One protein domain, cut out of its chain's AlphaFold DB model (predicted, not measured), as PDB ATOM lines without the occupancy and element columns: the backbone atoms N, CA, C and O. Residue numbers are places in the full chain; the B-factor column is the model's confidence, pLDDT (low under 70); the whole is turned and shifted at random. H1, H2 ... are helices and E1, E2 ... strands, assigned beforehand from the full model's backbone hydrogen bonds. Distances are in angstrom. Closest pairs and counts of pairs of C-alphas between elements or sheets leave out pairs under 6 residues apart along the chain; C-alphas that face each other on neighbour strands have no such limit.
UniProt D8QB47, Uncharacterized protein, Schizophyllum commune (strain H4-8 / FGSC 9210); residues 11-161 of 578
ATOM      1  N   GLU A  11       6.502  41.422  22.317       95.06
ATOM      2  CA  GLU A  11       5.316  41.311  21.464       95.06
ATOM      3  C   GLU A  11       4.173  40.655  22.258       95.06
ATOM      4  O   GLU A  11       4.368  39.571  22.811       95.06
ATOM      5  N   PRO A  12       2.985  41.273  22.383       95.12
ATOM      6  CA  PRO A  12       1.855  40.625  23.040       95.12
ATOM      7  C   PRO A  12       1.405  39.392  22.249       95.12
ATOM      8  O   PRO A  12       1.312  39.426  21.025       95.12
ATOM      9  N   ASP A  13       1.102  38.313  22.964       94.06
ATOM     10  CA  ASP A  13       0.486  37.123  22.382       94.06
ATOM     11  C   ASP A  13      -0.997  37.402  22.102       94.06
ATOM     12  O   ASP A  13      -1.659  38.065  22.907       94.06
ATOM     13  N   PHE A  14      -1.531  36.901  20.987       95.25
ATOM     14  CA  PHE A  14      -2.896  37.194  20.535       95.25
ATOM     15  C   PHE A  14      -3.734  35.921  20.368       95.25
ATOM     16  O   PHE A  14      -3.269  34.910  19.849       95.25
ATOM     17  N   ASN A  15      -4.998  35.999  20.782       94.75
ATOM     18  CA  ASN A  15      -6.033  35.011  20.485       94.75
ATOM     19  C   ASN A  15      -6.403  35.036  18.985       94.75
ATOM     20  O   ASN A  15      -6.094  35.989  18.267       94.75
ATOM     21  N   GLU A  16      -7.159  34.034  18.523       95.81
ATOM     22  CA  GLU A  16      -7.663  33.951  17.136       95.81
ATOM     23  C   GLU A  16      -8.526  35.156  16.703       95.81
ATOM     24  O   GLU A  16      -8.631  35.448  15.514       95.81
ATOM     25  N   ASP A  17      -9.128  35.879  17.655       95.06
ATOM     26  CA  ASP A  17      -9.915  37.096  17.410       95.06
ATOM     27  C   ASP A  17      -9.066  38.385  17.337       95.06
ATOM     28  O   ASP A  17      -9.607  39.474  17.131       95.06
ATOM     29  N   GLY A  18      -7.742  38.283  17.504       95.62
ATOM     30  CA  GLY A  18      -6.820  39.418  17.546       95.62
ATOM     31  C   GLY A  18      -6.831  40.201  18.866       95.62
ATOM     32  O   GLY A  18      -6.220  41.268  18.942       95.62
ATOM     33  N   SER A  19      -7.503  39.709  19.912       95.06
ATOM     34  CA  SER A  19      -7.383  40.253  21.270       95.06
ATOM     35  C   SER A  19      -6.117  39.723  21.962       95.06
ATOM     36  O   SER A  19      -5.728  38.578  21.725       95.06
ATOM     37  N   PRO A  20      -5.436  40.512  22.817       95.25
ATOM     38  CA  PRO A  20      -4.274  40.020  23.547       95.25
ATOM     39  C   PRO A  20      -4.681  38.915  24.533       95.25
ATOM     40  O   PRO A  20      -5.679  39.045  25.245       95.25
ATOM     41  N   VAL A  21      -3.885  37.848  24.613       96.94
ATOM     42  CA  VAL A  21      -4.105  36.732  25.540       96.94
ATOM     43  C   VAL A  21      -3.949  37.241  26.971       96.94
ATOM     44  O   VAL A  21      -2.848  37.583  27.412       96.94
ATOM     45  N   THR A  22      -5.060  37.289  27.705       96.81
ATOM     46  CA  THR A  22      -5.095  37.686  29.118       96.81
ATOM     47  C   THR A  22      -5.269  36.468  30.016       96.81
ATOM     48  O   THR A  22      -6.009  35.539  29.696       96.81
ATOM     49  N   VAL A  23      -4.560  36.465  31.141       97.44
ATOM     50  CA  VAL A  23      -4.570  35.401  32.147       97.44
ATOM     51  C   VAL A  23      -4.708  36.002  33.544       97.44
ATOM     52  O   VAL A  23      -4.319  37.146  33.782       97.44
ATOM     53  N   PHE A  24      -5.246  35.221  34.477       97.12
ATOM     54  CA  PHE A  24      -5.332  35.589  35.887       97.12
ATOM     55  C   PHE A  24      -4.203  34.888  36.645       97.12
ATOM     56  O   PHE A  24      -4.102  33.664  36.589       97.12
ATOM     57  N   VAL A  25      -3.354  35.644  37.334       97.81
ATOM     58  CA  VAL A  25      -2.254  35.126  38.166       97.81
ATOM     59  C   VAL A  25      -2.720  35.105  39.620       97.81
ATOM     60  O   VAL A  25      -3.191  36.134  40.095       97.81
ATOM     61  N   ASP A  26      -2.609  33.967  40.310       97.44
ATOM     62  CA  ASP A  26      -3.091  33.777  41.695       97.44
ATOM     63  C   ASP A  26      -1.947  33.785  42.729       97.44
ATOM     64  O   ASP A  26      -2.110  34.351  43.807       97.44
ATOM     65  N   ASP A  27      -0.775  33.229  42.387       97.81
ATOM     66  CA  ASP A  27       0.459  33.341  43.186       97.81
ATOM     67  C   ASP A  27       1.721  33.371  42.298       97.81
ATOM     68  O   ASP A  27       1.710  32.945  41.139       97.81
ATOM     69  N   VAL A  28       2.823  33.884  42.851       98.19
ATOM     70  CA  VAL A  28       4.152  33.938  42.226       98.19
ATOM     71  C   VAL A  28       5.208  33.524  43.248       98.19
ATOM     72  O   VAL A  28       5.463  34.243  44.221       98.19
ATOM     73  N   ASP A  29       5.873  32.402  42.981       97.88
ATOM     74  CA  ASP A  29       7.023  31.924  43.743       97.88
ATOM     75  C   ASP A  29       8.322  32.345  43.044       97.88
ATOM     76  O   ASP A  29       8.855  31.648  42.180       97.88
ATOM     77  N   ILE A  30       8.851  33.507  43.444       97.00
ATOM     78  CA  ILE A  30      10.122  34.048  42.933       97.00
ATOM     79  C   ILE A  30      11.289  33.074  43.180       97.00
ATOM     80  O   ILE A  30      12.258  33.092  42.425       97.00
ATOM     81  N   GLY A  31      11.222  32.240  44.225       95.81
ATOM     82  CA  GLY A  31      12.299  31.319  44.594       95.81
ATOM     83  C   GLY A  31      12.410  30.091  43.690       95.81
ATOM     84  O   GLY A  31      13.477  29.486  43.649       95.81
ATOM     85  N   LYS A  32      11.333  29.743  42.973       96.69
ATOM     86  CA  LYS A  32      11.285  28.648  41.984       96.69
ATOM     87  C   LYS A  32      11.039  29.122  40.547       96.69
ATOM     88  O   LYS A  32      10.730  28.309  39.686       96.69
ATOM     89  N   GLY A  33      10.981  30.434  40.325       97.44
ATOM     90  CA  GLY A  33      10.563  30.991  39.040       97.44
ATOM     91  C   GLY A  33       9.137  30.628  38.598       97.44
ATOM     92  O   GLY A  33       8.826  30.735  37.413       97.44
ATOM     93  N   GLU A  34       8.258  30.187  39.503       98.25
ATOM     94  CA  GLU A  34       6.935  29.658  39.144       98.25
ATOM     95  C   GLU A  34       5.831  30.718  39.270       98.25
ATOM     96  O   GLU A  34       5.665  31.355  40.314       98.25
ATOM     97  N   VAL A  35       5.029  30.870  38.212       98.38
ATOM     98  CA  VAL A  35       3.835  31.729  38.184       98.38
ATOM     99  C   VAL A  35       2.588  30.863  38.073       98.38
ATOM    100  O   VAL A  35       2.393  30.184  37.066       98.38
ATOM    101  N   TYR A  36       1.733  30.901  39.091       98.06
ATOM    102  CA  TYR A  36       0.547  30.057  39.200       98.06
ATOM    103  C   TYR A  36      -0.683  30.789  38.656       98.06
ATOM    104  O   TYR A  36      -1.022  31.885  39.114       98.06
ATOM    105  N   LEU A  37      -1.362  30.189  37.676       97.69
ATOM    106  CA  LEU A  37      -2.552  30.776  37.053       97.69
ATOM    107  C   LEU A  37      -3.855  30.329  37.732       97.69
ATOM    108  O   LEU A  37      -4.018  29.169  38.107       97.69
ATOM    109  N   ALA A  38      -4.829  31.237  37.815       96.56
ATOM    110  CA  ALA A  38      -6.210  30.923  38.169       96.56
ATOM    111  C   ALA A  38      -7.060  30.688  36.903       96.56
ATOM    112  O   ALA A  38      -6.946  31.436  35.929       96.56
ATOM    113  N   PRO A  39      -7.995  29.717  36.912       95.31
ATOM    114  CA  PRO A  39      -8.889  29.474  35.778       95.31
ATOM    115  C   PRO A  39     -10.033  30.503  35.689       95.31
ATOM    116  O   PRO A  39     -10.811  30.489  34.735       95.31
ATOM    117  N   ARG A  40     -10.203  31.346  36.718       92.88
ATOM    118  CA  ARG A  40     -11.236  32.383  36.843       92.88
ATOM    119  C   ARG A  40     -10.695  33.522  37.701       92.88
ATOM    120  O   ARG A  40      -9.946  33.254  38.635       92.88
ATOM    121  N   LEU A  41     -11.148  34.748  37.443       93.38
ATOM    122  CA  LEU A  41     -10.861  35.913  38.282       93.38
ATOM    123  C   LEU A  41     -11.266  35.643  39.744       93.38
ATOM    124  O   LEU A  41     -12.452  35.519  40.062       93.38
ATOM    125  N   SER A  42     -10.271  35.554  40.623       94.19
ATOM    126  CA  SER A  42     -10.412  35.508  42.078       94.19
ATOM    127  C   SER A  42     -10.167  36.916  42.658       94.19
ATOM    128  O   SER A  42      -9.477  37.721  42.030       94.19
ATOM    129  N   PRO A  43     -10.688  37.257  43.853       94.00
ATOM    130  CA  PRO A  43     -10.426  38.556  44.486       94.00
ATOM    131  C   PRO A  43      -8.977  38.725  44.991       94.00
ATOM    132  O   PRO A  43      -8.632  39.803  45.475       94.00
ATOM    133  N   SER A  44      -8.156  37.670  44.926       95.31
ATOM    134  CA  SER A  44      -6.707  37.690  45.169       95.31
ATOM    135  C   SER A  44      -5.889  37.776  43.879       95.31
ATOM    136  O   SER A  44      -4.797  38.341  43.904       95.31
ATOM    137  N   SER A  45      -6.413  37.252  42.766       96.75
ATOM    138  CA  SER A  45      -5.711  37.218  41.485       96.75
ATOM    139  C   SER A  45      -5.577  38.593  40.833       96.75
ATOM    140  O   SER A  45      -6.390  39.488  41.064       96.75
ATOM    141  N   ILE A  46      -4.570  38.729  39.974       97.25
ATOM    142  CA  ILE A  46      -4.317  39.917  39.149       97.25
ATOM    143  C   ILE A  46      -4.363  39.565  37.662       97.25
ATOM    144  O   ILE A  46      -3.995  38.454  37.273       97.25
ATOM    145  N   MET A  47      -4.791  40.508  36.819       97.00
ATOM    146  CA  MET A  47      -4.742  40.329  35.367       97.00
ATOM    147  C   MET A  47      -3.340  40.597  34.809       97.00
ATOM    148  O   MET A  47      -2.736  41.646  35.041       97.00
ATOM    149  N   ALA A  48      -2.858  39.657  34.002       97.56
ATOM    150  CA  ALA A  48      -1.642  39.787  33.216       97.56
ATOM    151  C   ALA A  48      -1.922  39.476  31.738       97.56
ATOM    152  O   ALA A  48      -2.816  38.695  31.409       97.56
ATOM    153  N   ARG A  49      -1.147  40.076  30.836       96.81
ATOM    154  CA  ARG A  49      -1.090  39.706  29.418       96.81
ATOM    155  C   ARG A  49       0.089  38.769  29.177       96.81
ATOM    156  O   ARG A  49       1.167  38.971  29.733       96.81
ATOM    157  N   SER A  50      -0.107  37.772  28.324       97.38
ATOM    158  CA  SER A  50       0.992  36.966  27.799       97.38
ATOM    159  C   SER A  50       1.773  37.785  26.770       97.38
ATOM    160  O   SER A  50       1.180  38.388  25.876       97.38
ATOM    161  N   VAL A  51       3.100  37.799  26.885       97.00
ATOM    162  CA  VAL A  51       4.011  38.424  25.918       97.00
ATOM    163  C   VAL A  51       5.106  37.447  25.509       97.00
ATOM    164  O   VAL A  51       5.534  36.605  26.297       97.00
ATOM    165  N   ILE A  52       5.577  37.574  24.278       96.62
ATOM    166  CA  ILE A  52       6.734  36.869  23.748       96.62
ATOM    167  C   ILE A  52       7.915  37.843  23.788       96.62
ATOM    168  O   ILE A  52       7.890  38.904  23.168       96.62
ATOM    169  N   PHE A  53       8.951  37.479  24.539       96.69
ATOM    170  CA  PHE A  53      10.212  38.211  24.637       96.69
ATOM    171  C   PHE A  53      11.331  37.282  24.160       96.69
ATOM    172  O   PHE A  53      11.673  36.317  24.841       96.69
ATOM    173  N   HIS A  54      11.843  37.520  22.948       95.25
ATOM    174  CA  HIS A  54      12.851  36.675  22.286       95.25
ATOM    175  C   HIS A  54      12.549  35.160  22.353       95.25
ATOM    176  O   HIS A  54      13.366  34.369  22.811       95.25
ATOM    177  N   ASN A  55      11.361  34.757  21.889       95.50
ATOM    178  CA  ASN A  55      10.830  33.380  21.918       95.50
ATOM    179  C   ASN A  55      10.487  32.806  23.310       95.50
ATOM    180  O   ASN A  55       9.971  31.691  23.386       95.50
ATOM    181  N   HIS A  56      10.684  33.548  24.404       96.19
ATOM    182  CA  HIS A  56      10.215  33.152  25.734       96.19
ATOM    183  C   HIS A  56       8.846  33.766  26.034       96.19
ATOM    184  O   HIS A  56       8.652  34.973  25.893       96.19
ATOM    185  N   ARG A  57       7.891  32.938  26.475       97.12
ATOM    186  CA  ARG A  57       6.566  33.387  26.923       97.12
ATOM    187  C   ARG A  57       6.656  33.878  28.369       97.12
ATOM    188  O   ARG A  57       6.854  33.076  29.279       97.12
ATOM    189  N   LEU A  58       6.487  35.181  28.564       97.69
ATOM    190  CA  LEU A  58       6.463  35.855  29.861       97.69
ATOM    191  C   LEU A  58       5.079  36.467  30.117       97.69
ATOM    192  O   LEU A  58       4.258  36.585  29.206       97.69
ATOM    193  N   LEU A  59       4.821  36.878  31.356       97.81
ATOM    194  CA  LEU A  59       3.597  37.572  31.750       97.81
ATOM    195  C   LEU A  59       3.910  39.009  32.174       97.81
ATOM    196  O   LEU A  59       4.751  39.249  33.043       97.81
ATOM    197  N   GLU A  60       3.208  39.963  31.570       97.19
ATOM    198  CA  GLU A  60       3.255  41.379  31.930       97.19
ATOM    199  C   GLU A  60       1.960  41.817  32.596       97.19
ATOM    200  O   GLU A  60       0.870  41.399  32.210       97.19
ATOM    201  N   LEU A  61       2.072  42.718  33.563       96.75
ATOM    202  CA  LEU A  61       0.924  43.287  34.249       96.75
ATOM    203  C   LEU A  61       0.071  44.154  33.322       96.75
ATOM    204  O   LEU A  61       0.579  44.890  32.474       96.75
ATOM    205  N   ILE A  62      -1.239  44.099  33.539       95.81
ATOM    206  CA  ILE A  62      -2.190  45.062  32.988       95.81
ATOM    207  C   ILE A  62      -2.494  46.069  34.103       95.81
ATOM    208  O   ILE A  62      -2.794  45.673  35.225       95.81
ATOM    209  N   ASP A  63      -2.378  47.368  33.811       86.69
ATOM    210  CA  ASP A  63      -2.517  48.452  34.799       86.69
ATOM    211  C   ASP A  63      -3.937  48.510  35.407       86.69
ATOM    212  O   ASP A  63      -4.840  49.181  34.893       86.69
ATOM    213  N   GLU A  64      -4.135  47.844  36.545       81.38
ATOM    214  CA  GLU A  64      -5.382  47.878  37.308       81.38
ATOM    215  C   GLU A  64      -5.324  48.899  38.450       81.38
ATOM    216  O   GLU A  64      -4.530  48.817  39.389       81.38
ATOM    217  N   LYS A  65      -6.214  49.894  38.396       92.38
ATOM    218  CA  LYS A  65      -6.327  50.925  39.435       92.38
ATOM    219  C   LYS A  65      -7.250  50.452  40.553       92.38
ATOM    220  O   LYS A  65      -8.431  50.222  40.311       92.38
ATOM    221  N   GLY A  66      -6.743  50.440  41.785       90.88
ATOM    222  CA  GLY A  66      -7.531  50.108  42.980       90.88
ATOM    223  C   GLY A  66      -7.456  48.642  43.409       90.88
ATOM    224  O   GLY A  66      -8.408  48.143  44.005       90.88
ATOM    225  N   LEU A  67      -6.340  47.971  43.111       93.75
ATOM    226  CA  LEU A  67      -6.021  46.635  43.610       93.75
ATOM    227  C   LEU A  67      -6.060  46.557  45.148       93.75
ATOM    228  O   LEU A  67      -5.855  47.545  45.856       93.75
ATOM    229  N   SER A  68      -6.314  45.357  45.678       95.69
ATOM    230  CA  SER A  68      -6.173  45.110  47.118       95.69
ATOM    231  C   SER A  68      -4.688  45.102  47.524       95.69
ATOM    232  O   SER A  68      -3.845  44.749  46.700       95.69
ATOM    233  N   PRO A  69      -4.331  45.378  48.795       96.19
ATOM    234  CA  PRO A  69      -2.936  45.301  49.245       96.19
ATOM    235  C   PRO A  69      -2.277  43.922  49.054       96.19
ATOM    236  O   PRO A  69      -1.058  43.831  48.958       96.19
ATOM    237  N   ALA A  70      -3.063  42.839  48.989       95.50
ATOM    238  CA  ALA A  70      -2.549  41.509  48.658       95.50
ATOM    239  C   ALA A  70      -2.199  41.403  47.164       95.50
ATOM    240  O   ALA A  70      -1.121  40.925  46.810       95.50
ATOM    241  N   CYS A  71      -3.071  41.928  46.300       95.88
ATOM    242  CA  CYS A  71      -2.846  42.011  44.861       95.88
ATOM    243  C   CYS A  71      -1.665  42.937  44.515       95.88
ATOM    244  O   CYS A  71      -0.906  42.619  43.610       95.88
ATOM    245  N   GLU A  72      -1.446  44.032  45.256       95.94
ATOM    246  CA  GLU A  72      -0.255  44.890  45.107       95.94
ATOM    247  C   GLU A  72       1.052  44.127  45.394       95.94
ATOM    248  O   GLU A  72       2.039  44.293  44.678       95.94
ATOM    249  N   ILE A  73       1.071  43.254  46.409       96.25
ATOM    250  CA  ILE A  73       2.234  42.400  46.704       96.25
ATOM    251  C   ILE A  73       2.442  41.375  45.582       96.25
ATOM    252  O   ILE A  73       3.568  41.208  45.116       96.25
ATOM    253  N   LEU A  74       1.372  40.717  45.125       96.75
ATOM    254  CA  LEU A  74       1.431  39.749  44.026       96.75
ATOM    255  C   LEU A  74       1.920  40.395  42.719       96.75
ATOM    256  O   LEU A  74       2.777  39.843  42.032       96.75
ATOM    257  N   MET A  75       1.441  41.607  42.432       96.44
ATOM    258  CA  MET A  75       1.860  42.447  41.313       96.44
ATOM    259  C   MET A  75       3.365  42.731  41.365       96.44
ATOM    260  O   MET A  75       4.073  42.482  40.392       96.44
ATOM    261  N   LEU A  76       3.883  43.184  42.513       96.44
ATOM    262  CA  LEU A  76       5.317  43.433  42.686       96.44
ATOM    263  C   LEU A  76       6.159  42.158  42.520       96.44
ATOM    264  O   LEU A  76       7.237  42.226  41.931       96.44
ATOM    265  N   ARG A  77       5.668  40.998  42.982       97.31
ATOM    266  CA  ARG A  77       6.350  39.709  42.780       97.31
ATOM    267  C   ARG A  77       6.403  39.308  41.308       97.31
ATOM    268  O   ARG A  77       7.469  38.919  40.835       97.31
ATOM    269  N   LEU A  78       5.284  39.429  40.587       97.44
ATOM    270  CA  LEU A  78       5.221  39.123  39.157       97.44
ATOM    271  C   LEU A  78       6.160  40.033  38.360       97.44
ATOM    272  O   LEU A  78       6.950  39.540  37.561       97.44
ATOM    273  N   GLN A  79       6.122  41.341  38.632       96.56
ATOM    274  CA  GLN A  79       7.002  42.319  37.994       96.56
ATOM    275  C   GLN A  79       8.478  41.979  38.234       96.56
ATOM    276  O   GLN A  79       9.245  41.898  37.280       96.56
ATOM    277  N   GLN A  80       8.867  41.706  39.486       96.31
ATOM    278  CA  GLN A  80      10.245  41.350  39.829       96.31
ATOM    279  C   GLN A  80      10.714  40.077  39.110       96.31
ATOM    280  O   GLN A  80      11.843  40.032  38.622       96.31
ATOM    281  N   LEU A  81       9.870  39.042  39.034       97.25
ATOM    282  CA  LEU A  81      10.222  37.796  38.354       97.25
ATOM    283  C   LEU A  81      10.317  37.981  36.828       97.25
ATOM    284  O   LEU A  81      11.273  37.505  36.214       97.25
ATOM    285  N   THR A  82       9.384  38.717  36.218       96.62
ATOM    286  CA  THR A  82       9.419  39.028  34.781       96.62
ATOM    287  C   THR A  82      10.625  39.907  34.418       96.62
ATOM    288  O   THR A  82      11.300  39.616  33.431       96.62
ATOM    289  N   ASP A  83      10.972  40.915  35.223       95.25
ATOM    290  CA  ASP A  83      12.157  41.755  34.989       95.25
ATOM    291  C   ASP A  83      13.465  40.956  35.111       95.25
ATOM    292  O   ASP A  83      14.370  41.120  34.290       95.25
ATOM    293  N   ARG A  84      13.550  40.031  36.079       94.88
ATOM    294  CA  ARG A  84      14.674  39.085  36.209       94.88
ATOM    295  C   ARG A  84      14.809  38.188  34.984       94.88
ATOM    296  O   ARG A  84      15.913  38.053  34.456       94.88
ATOM    297  N   ALA A  85      13.702  37.625  34.499       96.31
ATOM    298  CA  ALA A  85      13.693  36.800  33.294       96.31
ATOM    299  C   ALA A  85      14.144  37.593  32.057       96.31
ATOM    300  O   ALA A  85      15.039  37.143  31.340       96.31
ATOM    301  N   LYS A  86      13.610  38.807  31.844       95.62
ATOM    302  CA  LYS A  86      14.031  39.688  30.739       95.62
ATOM    303  C   LYS A  86      15.510  40.058  30.825       95.62
ATOM    304  O   LYS A  86      16.214  39.979  29.819       95.62
ATOM    305  N   ALA A  87      16.011  40.408  32.011       93.06
ATOM    306  CA  ALA A  87      17.429  40.694  32.221       93.06
ATOM    307  C   ALA A  87      18.314  39.475  31.908       93.06
ATOM    308  O   ALA A  87      19.367  39.618  31.289       93.06
ATOM    309  N   HIS A  88      17.888  38.269  32.289       94.38
ATOM    310  CA  HIS A  88      18.620  37.036  31.998       94.38
ATOM    311  C   HIS A  88      18.673  36.717  30.503       94.38
ATOM    312  O   HIS A  88      19.760  36.497  29.971       94.38
ATOM    313  N   ILE A  89      17.528  36.784  29.820       95.31
ATOM    314  CA  ILE A  89      17.420  36.617  28.363       95.31
ATOM    315  C   ILE A  89      18.316  37.636  27.644       95.31
ATOM    316  O   ILE A  89      19.084  37.272  26.756       95.31
ATOM    317  N   GLN A  90      18.310  38.901  28.079       93.81
ATOM    318  CA  GLN A  90      19.160  39.933  27.483       93.81
ATOM    319  C   GLN A  90      20.660  39.643  27.667       93.81
ATOM    320  O   GLN A  90      21.443  39.856  26.737       93.81
ATOM    321  N   ARG A  91      21.075  39.125  28.836       92.62
ATOM    322  CA  ARG A  91      22.462  38.679  29.072       92.62
ATOM    323  C   ARG A  91      22.841  37.518  28.148       92.62
ATOM    324  O   ARG A  91      23.891  37.590  27.513       92.62
ATOM    325  N   GLN A  92      21.972  36.517  27.996       94.44
ATOM    326  CA  GLN A  92      22.178  35.396  27.067       94.44
ATOM    327  C   GLN A  92      22.338  35.859  25.617       94.44
ATOM    328  O   GLN A  92      23.294  35.466  24.952       94.44
ATOM    329  N   LEU A  93      21.446  36.724  25.128       93.50
ATOM    330  CA  LEU A  93      21.488  37.230  23.751       93.50
ATOM    331  C   LEU A  93      22.727  38.085  23.485       93.50
ATOM    332  O   LEU A  93      23.363  37.946  22.440       93.50
ATOM    333  N   THR A  94      23.099  38.937  24.441       91.62
ATOM    334  CA  THR A  94      24.303  39.769  24.333       91.62
ATOM    335  C   THR A  94      25.553  38.886  24.316       91.62
ATOM    336  O   THR A  94      26.405  39.046  23.445       91.62
ATOM    337  N   TYR A  95      25.639  37.893  25.207       92.38
ATOM    338  CA  TYR A  95      26.736  36.924  25.219       92.38
ATOM    339  C   TYR A  95      26.809  36.107  23.918       92.38
ATOM    340  O   TYR A  95      27.877  36.024  23.314       92.38
ATOM    341  N   ALA A  96      25.684  35.578  23.427       92.25
ATOM    342  CA  ALA A  96      25.622  34.805  22.186       92.25
ATOM    343  C   ALA A  96      26.005  35.636  20.948       92.25
ATOM    344  O   ALA A  96      26.757  35.159  20.098       92.25
ATOM    345  N   SER A  97      25.548  36.891  20.866       92.50
ATOM    346  CA  SER A  97      25.924  37.831  19.803       92.50
ATOM    347  C   SER A  97      27.434  38.089  19.794       92.50
ATOM    348  O   SER A  97      28.085  37.985  18.756       92.50
ATOM    349  N   ASN A  98      28.023  38.329  20.968       88.25
ATOM    350  CA  ASN A  98      29.460  38.562  21.100       88.25
ATOM    351  C   ASN A  98      30.300  37.304  20.832       88.25
ATOM    352  O   ASN A  98      31.345  37.401  20.192       88.25
ATOM    353  N   CYS A  99      29.832  36.122  21.243       89.06
ATOM    354  CA  CYS A  99      30.443  34.847  20.860       89.06
ATOM    355  C   CYS A  99      30.414  34.646  19.344       89.06
ATOM    356  O   CYS A  99      31.404  34.199  18.773       89.06
ATOM    357  N   LYS A 100      29.312  35.016  18.678       91.31
ATOM    358  CA  LYS A 100      29.227  34.960  17.219       91.31
ATOM    359  C   LYS A 100      30.225  35.915  16.564       91.31
ATOM    360  O   LYS A 100      30.974  35.467  15.709       91.31
ATOM    361  N   LEU A 101      30.296  37.181  16.986       86.56
ATOM    362  CA  LEU A 101      31.271  38.142  16.448       86.56
ATOM    363  C   LEU A 101      32.721  37.665  16.631       86.56
ATOM    364  O   LEU A 101      33.535  37.811  15.724       86.56
ATOM    365  N   TYR A 102      33.031  37.049  17.775       86.38
ATOM    366  CA  TYR A 102      34.338  36.448  18.037       86.38
ATOM    367  C   TYR A 102      34.630  35.254  17.109       86.38
ATOM    368  O   TYR A 102      35.710  35.175  16.529       86.38
ATOM    369  N   LEU A 103      33.663  34.352  16.906       87.69
ATOM    370  CA  LEU A 103      33.798  33.220  15.981       87.69
ATOM    371  C   LEU A 103      33.885  33.665  14.514       87.69
ATOM    372  O   LEU A 103      34.697  33.126  13.770       87.69
ATOM    373  N   ASP A 104      33.096  34.655  14.098       87.00
ATOM    374  CA  ASP A 104      33.136  35.218  12.745       87.00
ATOM    375  C   ASP A 104      34.510  35.865  12.471       87.00
ATOM    376  O   ASP A 104      35.075  35.654  11.399       87.00
ATOM    377  N   ALA A 105      35.102  36.552  13.460       83.62
ATOM    378  CA  ALA A 105      36.458  37.110  13.381       83.62
ATOM    379  C   ALA A 105      37.576  36.045  13.375       83.62
ATOM    380  O   ALA A 105      38.620  36.254  12.762       83.62
ATOM    381  N   LEU A 106      37.375  34.889  14.023       82.88
ATOM    382  CA  LEU A 106      38.288  33.743  13.902       82.88
ATOM    383  C   LEU A 106      38.161  33.042  12.537       82.88
ATOM    384  O   LEU A 106      39.147  32.536  12.006       82.88
ATOM    385  N   ASN A 107      36.955  33.010  11.966       87.44
ATOM    386  CA  ASN A 107      36.666  32.342  10.697       87.44
ATOM    387  C   ASN A 107      36.988  33.199   9.461       87.44
ATOM    388  O   ASN A 107      37.098  32.644   8.367       87.44
ATOM    389  N   SER A 108      37.158  34.521   9.595       86.62
ATOM    390  CA  SER A 108      37.405  35.429   8.459       86.62
ATOM    391  C   SER A 108      38.764  35.253   7.765       86.62
ATOM    392  O   SER A 108      39.008  35.893   6.746       86.62
ATOM    393  N   GLY A 109      39.622  34.349   8.245       66.94
ATOM    394  CA  GLY A 109      40.667  33.726   7.423       66.94
ATOM    395  C   GLY A 109      41.958  34.523   7.216       66.94
ATOM    396  O   GLY A 109      42.901  33.974   6.643       66.94
ATOM    397  N   ASP A 110      42.057  35.753   7.724       64.81
ATOM    398  CA  ASP A 110      43.354  36.405   7.921       64.81
ATOM    399  C   ASP A 110      44.150  35.577   8.938       64.81
ATOM    400  O   ASP A 110      43.787  35.482  10.109       64.81
ATOM    401  N   ALA A 111      45.204  34.910   8.457       52.16
ATOM    402  CA  ALA A 111      45.826  33.747   9.094       52.16
ATOM    403  C   ALA A 111      46.713  34.062  10.320       52.16
ATOM    404  O   ALA A 111      47.848  33.595  10.423       52.16
ATOM    405  N   VAL A 112      46.186  34.825  11.278       61.12
ATOM    406  CA  VAL A 112      46.701  34.872  12.647       61.12
ATOM    407  C   VAL A 112      46.300  33.561  13.313       61.12
ATOM    408  O   VAL A 112      45.114  33.285  13.500       61.12
ATOM    409  N   THR A 113      47.270  32.712  13.658       71.06
ATOM    410  CA  THR A 113      46.929  31.463  14.347       71.06
ATOM    411  C   THR A 113      46.338  31.787  15.721       71.06
ATOM    412  O   THR A 113      46.760  32.738  16.381       71.06
ATOM    413  N   THR A 114      45.398  30.978  16.215       63.44
ATOM    414  CA  THR A 114      44.875  31.116  17.591       63.44
ATOM    415  C   THR A 114      45.988  31.085  18.646       63.44
ATOM    416  O   THR A 114      45.858  31.694  19.708       63.44
ATOM    417  N   GLN A 115      47.120  30.449  18.323       67.06
ATOM    418  CA  GLN A 115      48.352  30.472  19.103       67.06
ATOM    419  C   GLN A 115      48.991  31.875  19.166       67.06
ATOM    420  O   GLN A 115      49.464  32.273  20.225       67.06
ATOM    421  N   ASP A 116      49.014  32.639  18.069       66.38
ATOM    422  CA  ASP A 116      49.607  33.987  18.012       66.38
ATOM    423  C   ASP A 116      48.767  35.035  18.751       66.38
ATOM    424  O   ASP A 116      49.339  35.940  19.369       66.38
ATOM    425  N   ILE A 117      47.439  34.859  18.758       65.69
ATOM    426  CA  ILE A 117      46.497  35.622  19.595       65.69
ATOM    427  C   ILE A 117      46.820  35.382  21.077       65.69
ATOM    428  O   ILE A 117      47.067  36.331  21.818       65.69
ATOM    429  N   PHE A 118      46.904  34.114  21.503       66.88
ATOM    430  CA  PHE A 118      47.238  33.749  22.889       66.88
ATOM    431  C   PHE A 118      48.655  34.161  23.314       66.88
ATOM    432  O   PHE A 118      48.881  34.500  24.473       66.88
ATOM    433  N   ASN A 119      49.611  34.155  22.384       73.88
ATOM    434  CA  ASN A 119      50.983  34.603  22.622       73.88
ATOM    435  C   ASN A 119      51.139  36.137  22.564       73.88
ATOM    436  O   ASN A 119      52.258  36.626  22.738       73.88
ATOM    437  N   GLY A 120      50.069  36.889  22.270       66.25
ATOM    438  CA  GLY A 120      50.075  38.351  22.159       66.25
ATOM    439  C   GLY A 120      51.027  38.897  21.091       66.25
ATOM    440  O   GLY A 120      51.534  40.007  21.239       66.25
ATOM    441  N   ARG A 121      51.354  38.107  20.056       66.75
ATOM    442  CA  ARG A 121      52.491  38.406  19.165       66.75
ATOM    443  C   ARG A 121      52.155  39.263  17.957       66.75
ATOM    444  O   ARG A 121      52.994  40.075  17.576       66.75
ATOM    445  N   ILE A 122      50.982  39.082  17.354       54.97
ATOM    446  CA  ILE A 122      50.509  39.904  16.233       54.97
ATOM    447  C   ILE A 122      48.990  40.046  16.347       54.97
ATOM    448  O   ILE A 122      48.233  39.215  15.855       54.97
ATOM    449  N   LEU A 123      48.554  41.119  16.995       57.50
ATOM    450  CA  LEU A 123      47.198  41.638  16.884       57.50
ATOM    451  C   LEU A 123      47.336  43.104  16.494       57.50
ATOM    452  O   LEU A 123      48.090  43.840  17.135       57.50
ATOM    453  N   ASP A 124      46.628  43.527  15.450       76.19
ATOM    454  CA  ASP A 124      46.423  44.957  15.233       76.19
ATOM    455  C   ASP A 124      45.623  45.537  16.422       76.19
ATOM    456  O   ASP A 124      44.949  44.798  17.150       76.19
ATOM    457  N   GLU A 125      45.693  46.850  16.643       79.12
ATOM    458  CA  GLU A 125      45.016  47.504  17.772       79.12
ATOM    459  C   GLU A 125      43.505  47.205  17.805       79.12
ATOM    460  O   GLU A 125      42.941  47.024  18.884       79.12
ATOM    461  N   HIS A 126      42.861  47.073  16.641       77.00
ATOM    462  CA  HIS A 126      41.447  46.729  16.515       77.00
ATOM    463  C   HIS A 126      41.157  45.279  16.938       77.00
ATOM    464  O   HIS A 126      40.285  45.038  17.775       77.00
ATOM    465  N   THR A 127      41.905  44.301  16.421       73.19
ATOM    466  CA  THR A 127      41.719  42.881  16.777       73.19
ATOM    467  C   THR A 127      42.090  42.614  18.243       73.19
ATOM    468  O   THR A 127      41.424  41.831  18.923       73.19
ATOM    469  N   SER A 128      43.092  43.330  18.767       78.88
ATOM    470  CA  SER A 128      43.452  43.345  20.191       78.88
ATOM    471  C   SER A 128      42.311  43.885  21.059       78.88
ATOM    472  O   SER A 128      41.909  43.232  22.024       78.88
ATOM    473  N   ALA A 129      41.708  45.016  20.674       79.44
ATOM    474  CA  ALA A 129      40.550  45.580  21.363       79.44
ATOM    475  C   ALA A 129      39.341  44.628  21.358       79.44
ATOM    476  O   ALA A 129      38.711  44.452  22.400       79.44
ATOM    477  N   MET A 130      39.044  43.953  20.238       76.19
ATOM    478  CA  MET A 130      37.967  42.953  20.187       76.19
ATOM    479  C   MET A 130      38.229  41.764  21.122       76.19
ATOM    480  O   MET A 130      37.325  41.351  21.850       76.19
ATOM    481  N   CYS A 131      39.461  41.242  21.155       77.75
ATOM    482  CA  CYS A 131      39.832  40.157  22.068       77.75
ATOM    483  C   CYS A 131      39.742  40.597  23.537       77.75
ATOM    484  O   CYS A 131      39.197  39.863  24.359       77.75
ATOM    485  N   ALA A 132      40.205  41.807  23.865       82.44
ATOM    486  CA  ALA A 132      40.086  42.372  25.206       82.44
ATOM    487  C   ALA A 132      38.615  42.548  25.622       82.44
ATOM    488  O   ALA A 132      38.240  42.151  26.722       82.44
ATOM    489  N   CYS A 133      37.751  43.057  24.736       79.88
ATOM    490  CA  CYS A 133      36.310  43.115  24.983       79.88
ATOM    491  C   CYS A 133      35.711  41.722  25.222       79.88
ATOM    492  O   CYS A 133      34.943  41.555  26.166       79.88
ATOM    493  N   PHE A 134      36.069  40.717  24.416       83.12
ATOM    494  CA  PHE A 134      35.567  39.352  24.594       83.12
ATOM    495  C   PHE A 134      36.022  38.721  25.918       83.12
ATOM    496  O   PHE A 134      35.209  38.098  26.599       83.12
ATOM    497  N   LEU A 135      37.280  38.921  26.323       83.81
ATOM    498  CA  LEU A 135      37.796  38.454  27.613       83.81
ATOM    499  C   LEU A 135      37.075  39.136  28.785       83.81
ATOM    500  O   LEU A 135      36.594  38.442  29.677       83.81
ATOM    501  N   THR A 136      36.887  40.459  28.740       86.88
ATOM    502  CA  THR A 136      36.119  41.203  29.757       86.88
ATOM    503  C   THR A 136      34.653  40.758  29.826       86.88
ATOM    504  O   THR A 136      34.064  40.748  30.898       86.88
ATOM    505  N   MET A 137      34.050  40.349  28.706       85.69
ATOM    506  CA  MET A 137      32.689  39.786  28.673       85.69
ATOM    507  C   MET A 137      32.630  38.279  28.954       85.69
ATOM    508  O   MET A 137      31.536  37.725  29.053       85.69
ATOM    509  N   SER A 138      33.775  37.610  29.072       87.19
ATOM    510  CA  SER A 138      33.879  36.219  29.528       87.19
ATOM    511  C   SER A 138      34.146  36.128  31.034       87.19
ATOM    512  O   SER A 138      34.070  35.035  31.594       87.19
ATOM    513  N   ASP A 139      34.433  37.256  31.693       90.75
ATOM    514  CA  ASP A 139      34.472  37.362  33.149       90.75
ATOM    515  C   ASP A 139      33.038  37.308  33.721       90.75
ATOM    516  O   ASP A 139      32.240  38.215  33.454       90.75
ATOM    517  N   PRO A 140      32.679  36.285  34.521       89.25
ATOM    518  CA  PRO A 140      31.357  36.200  35.143       89.25
ATOM    519  C   PRO A 140      31.045  37.395  36.058       89.25
ATOM    520  O   PRO A 140      29.889  37.828  36.137       89.25
ATOM    521  N   HIS A 141      32.057  37.994  36.691       89.81
ATOM    522  CA  HIS A 141      31.860  39.123  37.597       89.81
ATOM    523  C   HIS A 141      31.419  40.396  36.866       89.81
ATOM    524  O   HIS A 141      30.617  41.158  37.414       89.81
ATOM    525  N   ALA A 142      31.822  40.588  35.604       86.56
ATOM    526  CA  ALA A 142      31.353  41.695  34.764       86.56
ATOM    527  C   ALA A 142      29.827  41.662  34.516       86.56
ATOM    528  O   ALA A 142      29.213  42.700  34.260       86.56
ATOM    529  N   TRP A 143      29.201  40.487  34.647       85.12
ATOM    530  CA  TRP A 143      27.756  40.269  34.506       85.12
ATOM    531  C   TRP A 143      27.008  40.124  35.840       85.12
ATOM    532  O   TRP A 143      25.790  39.897  35.836       85.12
ATOM    533  N   GLY A 144      27.722  40.224  36.967       88.00
ATOM    534  CA  GLY A 144      27.177  39.992  38.304       88.00
ATOM    535  C   GLY A 144      26.753  38.541  38.555       88.00
ATOM    536  O   GLY A 144      25.765  38.322  39.253       88.00
ATOM    537  N   VAL A 145      27.445  37.561  37.966       88.94
ATOM    538  CA  VAL A 145      27.247  36.126  38.244       88.94
ATOM    539  C   VAL A 145      28.526  35.500  38.807       88.94
ATOM    540  O   VAL A 145      29.604  36.083  38.710       88.94
ATOM    541  N   GLU A 146      28.414  34.319  39.416       90.25
ATOM    542  CA  GLU A 146      29.578  33.563  39.904       90.25
ATOM    543  C   GLU A 146      30.214  32.724  38.788       90.25
ATOM    544  O   GLU A 146      31.430  32.538  38.759       90.25
ATOM    545  N   SER A 147      29.413  32.251  37.828       94.19
ATOM    546  CA  SER A 147      29.889  31.499  36.671       94.19
ATOM    547  C   SER A 147      29.200  31.922  35.377       94.19
ATOM    548  O   SER A 147      27.992  32.150  35.338       94.19
ATOM    549  N   MET A 148      29.931  31.908  34.257       91.19
ATOM    550  CA  MET A 148      29.328  32.049  32.923       91.19
ATOM    551  C   MET A 148      28.335  30.915  32.620       91.19
ATOM    552  O   MET A 148      27.405  31.097  31.834       91.19
ATOM    553  N   ALA A 149      28.473  29.769  33.298       92.69
ATOM    554  CA  ALA A 149      27.475  28.708  33.265       92.69
ATOM    555  C   ALA A 149      26.104  29.183  33.774       92.69
ATOM    556  O   ALA A 149      25.094  28.695  33.281       92.69
ATOM    557  N   ASP A 150      26.041  30.145  34.703       91.50
ATOM    558  CA  ASP A 150      24.777  30.675  35.220       91.50
ATOM    559  C   ASP A 150      24.029  31.494  34.173       91.50
ATOM    560  O   ASP A 150      22.824  31.325  34.029       91.50
ATOM    561  N   ILE A 151      24.732  32.307  33.375       91.56
ATOM    562  CA  ILE A 151      24.128  32.997  32.223       91.56
ATOM    563  C   ILE A 151      23.591  31.969  31.227       91.56
ATOM    564  O   ILE A 151      22.479  32.122  30.735       91.56
ATOM    565  N   MET A 152      24.332  30.891  30.970       91.62
ATOM    566  CA  MET A 152      23.930  29.847  30.021       91.62
ATOM    567  C   MET A 152      22.857  28.879  30.549       91.62
ATOM    568  O   MET A 152      22.299  28.120  29.754       91.62
ATOM    569  N   LYS A 153      22.527  28.887  31.850       94.25
ATOM    570  CA  LYS A 153      21.406  28.097  32.385       94.25
ATOM    571  C   LYS A 153      20.081  28.578  31.775       94.25
ATOM    572  O   LYS A 153      19.905  29.787  31.596       94.25
ATOM    573  N   PRO A 154      19.135  27.663  31.483       94.38
ATOM    574  CA  PRO A 154      17.785  28.052  31.090       94.38
ATOM    575  C   PRO A 154      17.156  28.926  32.180       94.38
ATOM    576  O   PRO A 154      17.413  28.726  33.367       94.38
ATOM    577  N   ILE A 155      16.348  29.903  31.767       94.56
ATOM    578  CA  ILE A 155      15.698  30.827  32.699       94.56
ATOM    579  C   ILE A 155      14.696  30.055  33.550       94.56
ATOM    580  O   ILE A 155      13.828  29.366  33.011       94.56
ATOM    581  N   ASP A 156      14.784  30.228  34.866       95.50
ATOM    582  CA  ASP A 156      13.771  29.742  35.794       95.50
ATOM    583  C   ASP A 156      12.552  30.680  35.730       95.50
ATOM    584  O   ASP A 156      12.428  31.654  36.473       95.50
ATOM    585  N   TYR A 157      11.710  30.456  34.718       97.75
ATOM    586  CA  TYR A 157      10.434  31.140  34.519       97.75
ATOM    587  C   TYR A 157       9.420  30.145  33.955       97.75
ATOM    588  O   TYR A 157       9.415  29.833  32.760       97.75
ATOM    589  N   ARG A 158       8.556  29.623  34.824       97.81
ATOM    590  CA  ARG A 158       7.607  28.558  34.505       97.81
ATOM    591  C   ARG A 158       6.185  28.998  34.818       97.81
ATOM    592  O   ARG A 158       5.824  29.231  35.968       97.81
ATOM    593  N   ILE A 159       5.351  29.051  33.785       97.75
ATOM    594  CA  ILE A 159       3.912  29.277  33.935       97.75
ATOM    595  C   ILE A 159       3.264  27.942  34.321       97.75
ATOM    596  O   ILE A 159       3.247  26.994  33.532       97.75
ATOM    597  N   VAL A 160       2.758  27.861  35.549       97.94
ATOM    598  CA  VAL A 160       2.070  26.692  36.097       97.94
ATOM    599  C   VAL A 160       0.570  26.880  35.898       97.94
ATOM    600  O   VAL A 160      -0.079  27.702  36.548       97.94
ATOM    601  N   TYR A 161       0.014  26.097  34.979       96.50
ATOM    602  CA  TYR A 161      -1.429  26.003  34.803       96.50
ATOM    603  C   TYR A 161      -2.024  25.178  35.950       96.50
ATOM    604  O   TYR A 161      -1.432  24.167  36.337       96.50
TER     605      TYR A 161
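AT A GLANCE: This is residues 11 to 161 of the 578 residues of an uncharacterized protein of Schizophyllum commune (strain H4-8 / FGSC 9210) (UniProt D8QB47). One long helix, H1, makes the long axis; a curled sheet of five strands packs on residues 70 to 90 of it, and past the sheet the smaller helix H3 folds back over H1's other part. H2 lies at the far end, and H4 and H5 lead the chain back to E5 at an edge of the sheet. The printed part has 151 residues, in the order E1 E2 E3 E4 H1 H2 H3 H4 H5 E5; the sheet, E4 E3 E1 E2 E5, is mixed and the class is mixed, helices and strands. The whole is loose, with a radius of gyration of the C-alphas of 21.6 A, and elongated, spanning 68 by 35 by 25 A.

HOW THE PARTS SIT: Start at residues 11 to 12, which pair antiparallel with residues 51 to 52 of E3, residues 46 to 53. E1, residues 22 to 29, bends by 69 degrees at residue 26 and forms an antiparallel hairpin with E2, residues 34 to 38; look at N 26 and O 36, 2.9 A apart. E3 is antiparallel to E1, with N 23 and O 48 at 2.8 A, and forms a hairpin with E4, residues 56 to 61, with N 49 and O 60 at 2.8 A. E5, residues 158 to 160, is parallel to E2, with N 160 and O 35 at 2.8 A. The sheet is strongly twisted. H1, residues 69 to 107, is on it at a height of 7.6 A, over E4 and E1 and across the strands, at 88 degrees to E1 on the local plane; the closest C-alphas of E1 and H1 are those of Val 28 and Leu 78, 6.1 A apart. With residues 95 to 102 alone, H1 touches H3, residues 125 to 138, opposite ways at a tilt of 37 degrees, only just steep; their closest C-alphas, Asn 98 and Phe 134, are 7.1 A apart. With residues 88 to 92 alone it touches H5, residues 148 to 152, closest at C-alphas Gln 92 and Ile 151, 6.0 A. H2, residues 114 to 118, and H4, residues 140 to 143, are each close to H1 but not clearly touching, at 8.0 A and 7.8 A between closest C-alphas. Every O i to N i+4 pair is within hydrogen-bond range in H1, H2, H3 and H5; H4 is too short for one.

IN THESE COORDINATES: Find C-alpha 22 at (-5.095, 37.686, 29.118), where E1 begins its 19.8 A; E2 measures 13.2 A, E3 20.6 A and E4 16.2 A. From C-alpha 69 at (-2.936, 45.301, 49.245), H1 runs 56.8 A. H3 covers 19.7 A, and E5 ends at C-alpha 160, (2.070, 26.692, 36.097).

THE WHOLE: Its farthest C-alphas, Pro 43 and Arg 121, are 67.8 A apart. The printed part has no cut and no long link. Mean pLDDT of the printed part is 89.9; residues 109 to 112, 114 to 118 and 120 to 123 are under 70.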